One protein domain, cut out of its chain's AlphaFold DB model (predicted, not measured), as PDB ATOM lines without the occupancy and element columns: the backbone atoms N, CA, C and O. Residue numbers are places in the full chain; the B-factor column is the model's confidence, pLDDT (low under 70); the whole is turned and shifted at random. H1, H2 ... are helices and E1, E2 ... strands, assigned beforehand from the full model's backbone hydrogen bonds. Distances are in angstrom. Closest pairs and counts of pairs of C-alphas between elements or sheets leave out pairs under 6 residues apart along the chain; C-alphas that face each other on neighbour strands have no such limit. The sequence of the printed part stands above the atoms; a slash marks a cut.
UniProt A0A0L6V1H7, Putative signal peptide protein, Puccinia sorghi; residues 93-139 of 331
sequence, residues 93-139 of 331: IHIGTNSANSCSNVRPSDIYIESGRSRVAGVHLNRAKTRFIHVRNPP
ATOM      1  N   ILE A  93      28.631   9.180 -24.352       95.19
ATOM      2  CA  ILE A  93      28.608  10.481 -25.017       95.19
ATOM      3  C   ILE A  93      29.873  10.605 -25.863       95.19
ATOM      4  O   ILE A  93      30.991  10.528 -25.362       95.19
ATOM      5  N   HIS A  94      29.711  10.806 -27.165       95.75
ATOM      6  CA  HIS A  94      30.825  11.022 -28.078       95.75
ATOM      7  C   HIS A  94      31.121  12.518 -28.215       95.75
ATOM      8  O   HIS A  94      30.257  13.287 -28.649       95.75
ATOM      9  N   ILE A  95      32.347  12.930 -27.894       94.94
ATOM     10  CA  ILE A  95      32.788  14.320 -28.038       94.94
ATOM     11  C   ILE A  95      33.411  14.500 -29.424       94.94
ATOM     12  O   ILE A  95      34.341  13.787 -29.804       94.94
ATOM     13  N   GLY A  96      32.910  15.460 -30.200       93.94
ATOM     14  CA  GLY A  96      33.513  15.810 -31.481       93.94
ATOM     15  C   GLY A  96      33.192  17.228 -31.940       93.94
ATOM     16  O   GLY A  96      32.115  17.768 -31.691       93.94
ATOM     17  N   THR A  97      34.129  17.821 -32.675       91.06
ATOM     18  CA  THR A  97      34.094  19.226 -33.113       91.06
ATOM     19  C   THR A  97      32.941  19.565 -34.058       91.06
ATOM     20  O   THR A  97      32.594  20.734 -34.187       91.06
ATOM     21  N   ASN A  98      32.299  18.573 -34.680       90.44
ATOM     22  CA  ASN A  98      31.222  18.775 -35.657       90.44
ATOM     23  C   ASN A  98      29.813  18.536 -35.086       90.44
ATOM     24  O   ASN A  98      28.871  18.359 -35.856       90.44
ATOM     25  N   SER A  99      29.647  18.492 -33.759       89.88
ATOM     26  CA  SER A  99      28.305  18.380 -33.178       89.88
ATOM     27  C   SER A  99      27.525  19.689 -33.236       89.88
ATOM     28  O   SER A  99      28.092  20.752 -32.991       89.88
ATOM     29  N   ALA A 100      26.213  19.591 -33.459       89.69
ATOM     30  CA  ALA A 100      25.279  20.702 -33.266       89.69
ATOM     31  C   ALA A 100      24.926  20.924 -31.781       89.69
ATOM     32  O   ALA A 100      24.562  22.028 -31.396       89.69
ATOM     33  N   ASN A 101      25.076  19.894 -30.943       93.62
ATOM     34  CA  ASN A 101      24.768  19.967 -29.514       93.62
ATOM     35  C   ASN A 101      26.016  20.370 -28.730       93.62
ATOM     36  O   ASN A 101      27.045  19.713 -28.870       93.62
ATOM     37  N   SER A 102      25.943  21.390 -27.880       91.81
ATOM     38  CA  SER A 102      27.018  21.752 -26.947       91.81
ATOM     39  C   SER A 102      26.890  20.986 -25.629       91.81
ATOM     40  O   SER A 102      25.792  20.886 -25.084       91.81
ATOM     41  N   CYS A 103      27.999  20.482 -25.083       91.31
ATOM     42  CA  CYS A 103      28.011  19.926 -23.728       91.31
ATOM     43  C   CYS A 103      28.211  21.060 -22.714       91.31
ATOM     44  O   CYS A 103      29.298  21.625 -22.642       91.31
ATOM     45  N   SER A 104      27.164  21.422 -21.968       87.44
ATOM     46  CA  SER A 104      27.240  22.460 -20.927       87.44
ATOM     47  C   SER A 104      27.480  21.900 -19.525       87.44
ATOM     48  O   SER A 104      28.034  22.604 -18.691       87.44
ATOM     49  N   ASN A 105      27.107  20.642 -19.270       89.25
ATOM     50  CA  ASN A 105      27.240  19.996 -17.966       89.25
ATOM     51  C   ASN A 105      27.812  18.586 -18.124       89.25
ATOM     52  O   ASN A 105      27.239  17.756 -18.833       89.25
ATOM     53  N   VAL A 106      28.920  18.317 -17.432       88.75
ATOM     54  CA  VAL A 106      29.528  16.987 -17.350       88.75
ATOM     55  C   VAL A 106      28.936  16.261 -16.149       88.75
ATOM     56  O   VAL A 106      29.029  16.759 -15.026       88.75
ATOM     57  N   ARG A 107      28.316  15.096 -16.362       90.38
ATOM     58  CA  ARG A 107      27.812  14.265 -15.262       90.38
ATOM     59  C   ARG A 107      28.841  13.183 -14.927       90.38
ATOM     60  O   ARG A 107      29.306  12.509 -15.844       90.38
ATOM     61  N   PRO A 108      29.156  12.947 -13.641       86.12
ATOM     62  CA  PRO A 108      30.108  11.905 -13.241       86.12
ATOM     63  C   PRO A 108      29.728  10.482 -13.684       86.12
ATOM     64  O   PRO A 108      30.588   9.614 -13.769       86.12
ATOM     65  N   SER A 109      28.444  10.233 -13.954       88.62
ATOM     66  CA  SER A 109      27.914   8.931 -14.371       88.62
ATOM     67  C   SER A 109      28.026   8.645 -15.874       88.62
ATOM     68  O   SER A 109      27.708   7.526 -16.291       88.62
ATOM     69  N   ASP A 110      28.406   9.632 -16.686       93.00
ATOM     70  CA  ASP A 110      28.424   9.515 -18.144       93.00
ATOM     71  C   ASP A 110      29.806   9.076 -18.642       93.00
ATOM     72  O   ASP A 110      30.847   9.471 -18.113       93.00
ATOM     73  N   ILE A 111      29.827   8.250 -19.690       91.94
ATOM     74  CA  ILE A 111      31.075   7.771 -20.295       91.94
ATOM     75  C   ILE A 111      31.363   8.618 -21.531       91.94
ATOM     76  O   ILE A 111      30.666   8.499 -22.540       91.94
ATOM     77  N   TYR A 112      32.405   9.444 -21.473       94.12
ATOM     78  CA  TYR A 112      32.814  10.297 -22.587       94.12
ATOM     79  C   TYR A 112      33.846   9.593 -23.470       94.12
ATOM     80  O   TYR A 112      34.847   9.067 -22.987       94.12
ATOM     81  N   ILE A 113      33.601   9.582 -24.779       93.19
ATOM     82  CA  ILE A 113      34.473   8.964 -25.779       93.19
ATOM     83  C   ILE A 113      34.970  10.056 -26.723       93.19
ATOM     84  O   ILE A 113      34.182  10.657 -27.455       93.19
ATOM     85  N   GLU A 114      36.282  10.279 -26.735       93.12
ATOM     86  CA  GLU A 114      36.944  11.167 -27.689       93.12
ATOM     87  C   GLU A 114      37.526  10.348 -28.848       93.12
ATOM     88  O   GLU A 114      38.258   9.374 -28.656       93.12
ATOM     89  N   SER A 115      37.186  10.732 -30.078       87.19
ATOM     90  CA  SER A 115      37.815  10.158 -31.265       87.19
ATOM     91  C   SER A 115      39.085  10.924 -31.622       87.19
ATOM     92  O   SER A 115      39.077  12.149 -31.688       87.19
ATOM     93  N   GLY A 116      40.161  10.196 -31.937       81.50
ATOM     94  CA  GLY A 116      41.394  10.794 -32.452       81.50
ATOM     95  C   GLY A 116      41.159  11.630 -33.717       81.50
ATOM     96  O   GLY A 116      40.220  11.388 -34.476       81.50
ATOM     97  N   ARG A 117      42.023  12.624 -33.954       79.38
ATOM     98  CA  ARG A 117      41.905  13.549 -35.092       79.38
ATOM     99  C   ARG A 117      41.902  12.779 -36.424       79.38
ATOM    100  O   ARG A 117      42.891  12.145 -36.783       79.38
ATOM    101  N   SER A 118      40.807  12.876 -37.178       77.31
ATOM    102  CA  SER A 118      40.721  12.398 -38.563       77.31
ATOM    103  C   SER A 118      41.013  13.540 -39.532       77.31
ATOM    104  O   SER A 118      40.509  14.648 -39.357       77.31
ATOM    105  N   ARG A 119      41.778  13.257 -40.594       79.62
ATOM    106  CA  ARG A 119      42.009  14.200 -41.707       79.62
ATOM    107  C   ARG A 119      40.761  14.430 -42.562       79.62
ATOM    108  O   ARG A 119      40.710  15.388 -43.321       79.62
ATOM    109  N   VAL A 120      39.765  13.554 -42.443       82.19
ATOM    110  CA  VAL A 120      38.495  13.660 -43.161       82.19
ATOM    111  C   VAL A 120      37.437  14.169 -42.190       82.19
ATOM    112  O   VAL A 120      37.057  13.471 -41.239       82.19
ATOM    113  N   ALA A 121      36.971  15.396 -42.426       76.00
ATOM    114  CA  ALA A 121      35.922  16.021 -41.633       76.00
ATOM    115  C   ALA A 121      34.646  15.158 -41.645       76.00
ATOM    116  O   ALA A 121      34.201  14.690 -42.687       76.00
ATOM    117  N   GLY A 122      34.053  14.931 -40.469       77.19
ATOM    118  CA  GLY A 122      32.744  14.273 -40.345       77.19
ATOM    119  C   GLY A 122      32.731  12.738 -40.295       77.19
ATOM    120  O   GLY A 122      31.679  12.175 -39.994       77.19
ATOM    121  N   VAL A 123      33.860  12.039 -40.480       83.00
ATOM    122  CA  VAL A 123      33.901  10.556 -40.411       83.00
ATOM    123  C   VAL A 123      33.422  10.026 -39.055       83.00
ATOM    124  O   VAL A 123      32.616   9.097 -38.989       83.00
ATOM    125  N   HIS A 124      33.866  10.651 -37.964       79.50
ATOM    126  CA  HIS A 124      33.461  10.256 -36.614       79.50
ATOM    127  C   HIS A 124      32.000  10.593 -36.320       79.50
ATOM    128  O   HIS A 124      31.314   9.801 -35.682       79.50
ATOM    129  N   LEU A 125      31.496  11.708 -36.858       78.44
ATOM    130  CA  LEU A 125      30.107  12.118 -36.682       78.44
ATOM    131  C   LEU A 125      29.150  11.095 -37.309       78.44
ATOM    132  O   LEU A 125      28.196  10.675 -36.660       78.44
ATOM    133  N   ASN A 126      29.430  10.635 -38.531       78.19
ATOM    134  CA  ASN A 126      28.581   9.652 -39.212       78.19
ATOM    135  C   ASN A 126      28.600   8.282 -38.518       78.19
ATOM    136  O   ASN A 126      27.571   7.613 -38.440       78.19
ATOM    137  N   ARG A 127      29.744   7.882 -37.951       76.62
ATOM    138  CA  ARG A 127      29.870   6.610 -37.223       76.62
ATOM    139  C   ARG A 127      29.232   6.660 -35.833       76.62
ATOM    140  O   ARG A 127      28.642   5.671 -35.409       76.62
ATOM    141  N   ALA A 128      29.326   7.792 -35.139       76.94
ATOM    142  CA  ALA A 128      28.791   7.962 -33.791       76.94
ATOM    143  C   ALA A 128      27.282   8.259 -33.765       76.94
ATOM    144  O   ALA A 128      26.611   7.797 -32.846       76.94
ATOM    145  N   LYS A 129      26.728   8.922 -34.795       77.31
ATOM    146  CA  LYS A 129      25.283   9.221 -34.917       77.31
ATOM    147  C   LYS A 129      24.372   8.000 -34.762       77.31
ATOM    148  O   LYS A 129      23.224   8.148 -34.371       77.31
ATOM    149  N   THR A 130      24.871   6.806 -35.066       71.88
ATOM    150  CA  THR A 130      24.079   5.571 -34.984       71.88
ATOM    151  C   THR A 130      24.070   4.933 -33.594       71.88
ATOM    152  O   THR A 130      23.293   4.008 -33.376       71.88
ATOM    153  N   ARG A 131      24.935   5.362 -32.658       78.69
ATOM    154  CA  ARG A 131      25.153   4.641 -31.385       78.69
ATOM    155  C   ARG A 131      25.376   5.513 -30.148       78.69
ATOM    156  O   ARG A 131      25.295   4.984 -29.047       78.69
ATOM    157  N   PHE A 132      25.662   6.804 -30.305       90.12
ATOM    158  CA  PHE A 132      26.065   7.676 -29.200       90.12
ATOM    159  C   PHE A 132      25.437   9.060 -29.315       90.12
ATOM    160  O   PHE A 132      25.199   9.561 -30.417       90.12
ATOM    161  N   ILE A 133      25.242   9.713 -28.169       91.56
ATOM    162  CA  ILE A 133      24.901  11.134 -28.144       91.56
ATOM    163  C   ILE A 133      26.156  11.907 -28.512       91.56
ATOM    164  O   ILE A 133      27.182  11.793 -27.848       91.56
ATOM    165  N   HIS A 134      26.083  12.676 -29.589       92.50
ATOM    166  CA  HIS A 134      27.208  13.463 -30.058       92.50
ATOM    167  C   HIS A 134      27.131  14.874 -29.469       92.50
ATOM    168  O   HIS A 134      26.113  15.556 -29.616       92.50
ATOM    169  N   VAL A 135      28.210  15.350 -28.852       94.75
ATOM    170  CA  VAL A 135      28.308  16.708 -28.294       94.75
ATOM    171  C   VAL A 135      29.605  17.388 -28.727       94.75
ATOM    172  O   VAL A 135      30.613  16.736 -28.991       94.75
ATOM    173  N   ARG A 136      29.567  18.709 -28.859       93.50
ATOM    174  CA  ARG A 136      30.695  19.582 -29.170       93.50
ATOM    175  C   ARG A 136      31.213  20.140 -27.849       93.50
ATOM    176  O   ARG A 136      30.422  20.594 -27.021       93.50
ATOM    177  N   ASN A 137      32.531  20.095 -27.671       89.12
ATOM    178  CA  ASN A 137      33.193  20.764 -26.556       89.12
ATOM    179  C   ASN A 137      33.057  22.285 -26.754       89.12
ATOM    180  O   ASN A 137      33.342  22.754 -27.863       89.12
ATOM    181  N   PRO A 138      32.590  23.058 -25.759       82.62
ATOM    182  CA  PRO A 138      32.621  24.510 -25.857       82.62
ATOM    183  C   PRO A 138      34.069  24.990 -26.067       82.62
ATOM    184  O   PRO A 138      34.987  24.417 -25.472       82.62
ATOM    185  N   PRO A 139      34.292  26.011 -26.912       77.19
ATOM    186  CA  PRO A 139      35.622  26.580 -27.103       77.19
ATOM    187  C   PRO A 139      36.163  27.086 -25.758       77.19
ATOM    188  O   PRO A 139      35.488  27.864 -25.082       77.19
TER     189      PRO A 139
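AT A GLANCE: This is residues 93 to 139 of the 331 residues of the protein "Putative signal peptide protein" of Puccinia sorghi (UniProt A0A0L6V1H7). With little regular structure, this is a small sheet of three short parallel strands, in the order E2, E1, E3, with one long loop, residues 96 to 110, between E1 and E2, and one short helix, H1, grazing the sheet. The 47 printed residues run E1, E2, H1, E3, mixed helices and strands, with only 16 in named elements. The whole is compact, radius of gyration of the C-alphas 10.3 A, spanning 31 by 24 by 17 A.

IN THESE COORDINATES: E1, residues 93 to 95, begins at C-alpha 93 (28.608, 10.481, -25.017) and measures 6.4 A. E2, residues 111 to 114, measures 10.0 A; H1, residues 123 to 128, 8.8 A. E3, residues 133 to 135, measures 6.5 A and ends at C-alpha 135 (28.308, 16.708, -28.294).

HOW THE PARTS SIT: Inner strand E1 is parallel to E2 at 26 degrees, with N 93 and O 111 2.8 A apart, and to E3 at 31 degrees, with N 94 and O 133 2.8 A apart, both within hydrogen-bond range. Edge strands E2 and E3 are apart. E2, H1 and E3 form a split strand-helix-strand unit, two strands running the same way with E1 between them, its crossover right-handed. H1 only grazes the sheet, with residues 124 to 128; its closest C-alpha pair with E3 is Ala 128 and His 134, 6.8 A. In H1 every O i to N i+4 pair is within hydrogen-bond range.

THE WHOLE: The farthest C-alphas, Ser 109 and Arg 119, are 31.2 A apart. The printed part has no cut, the E1 to E2 link is long, and no printed residue is under 70 in pLDDT.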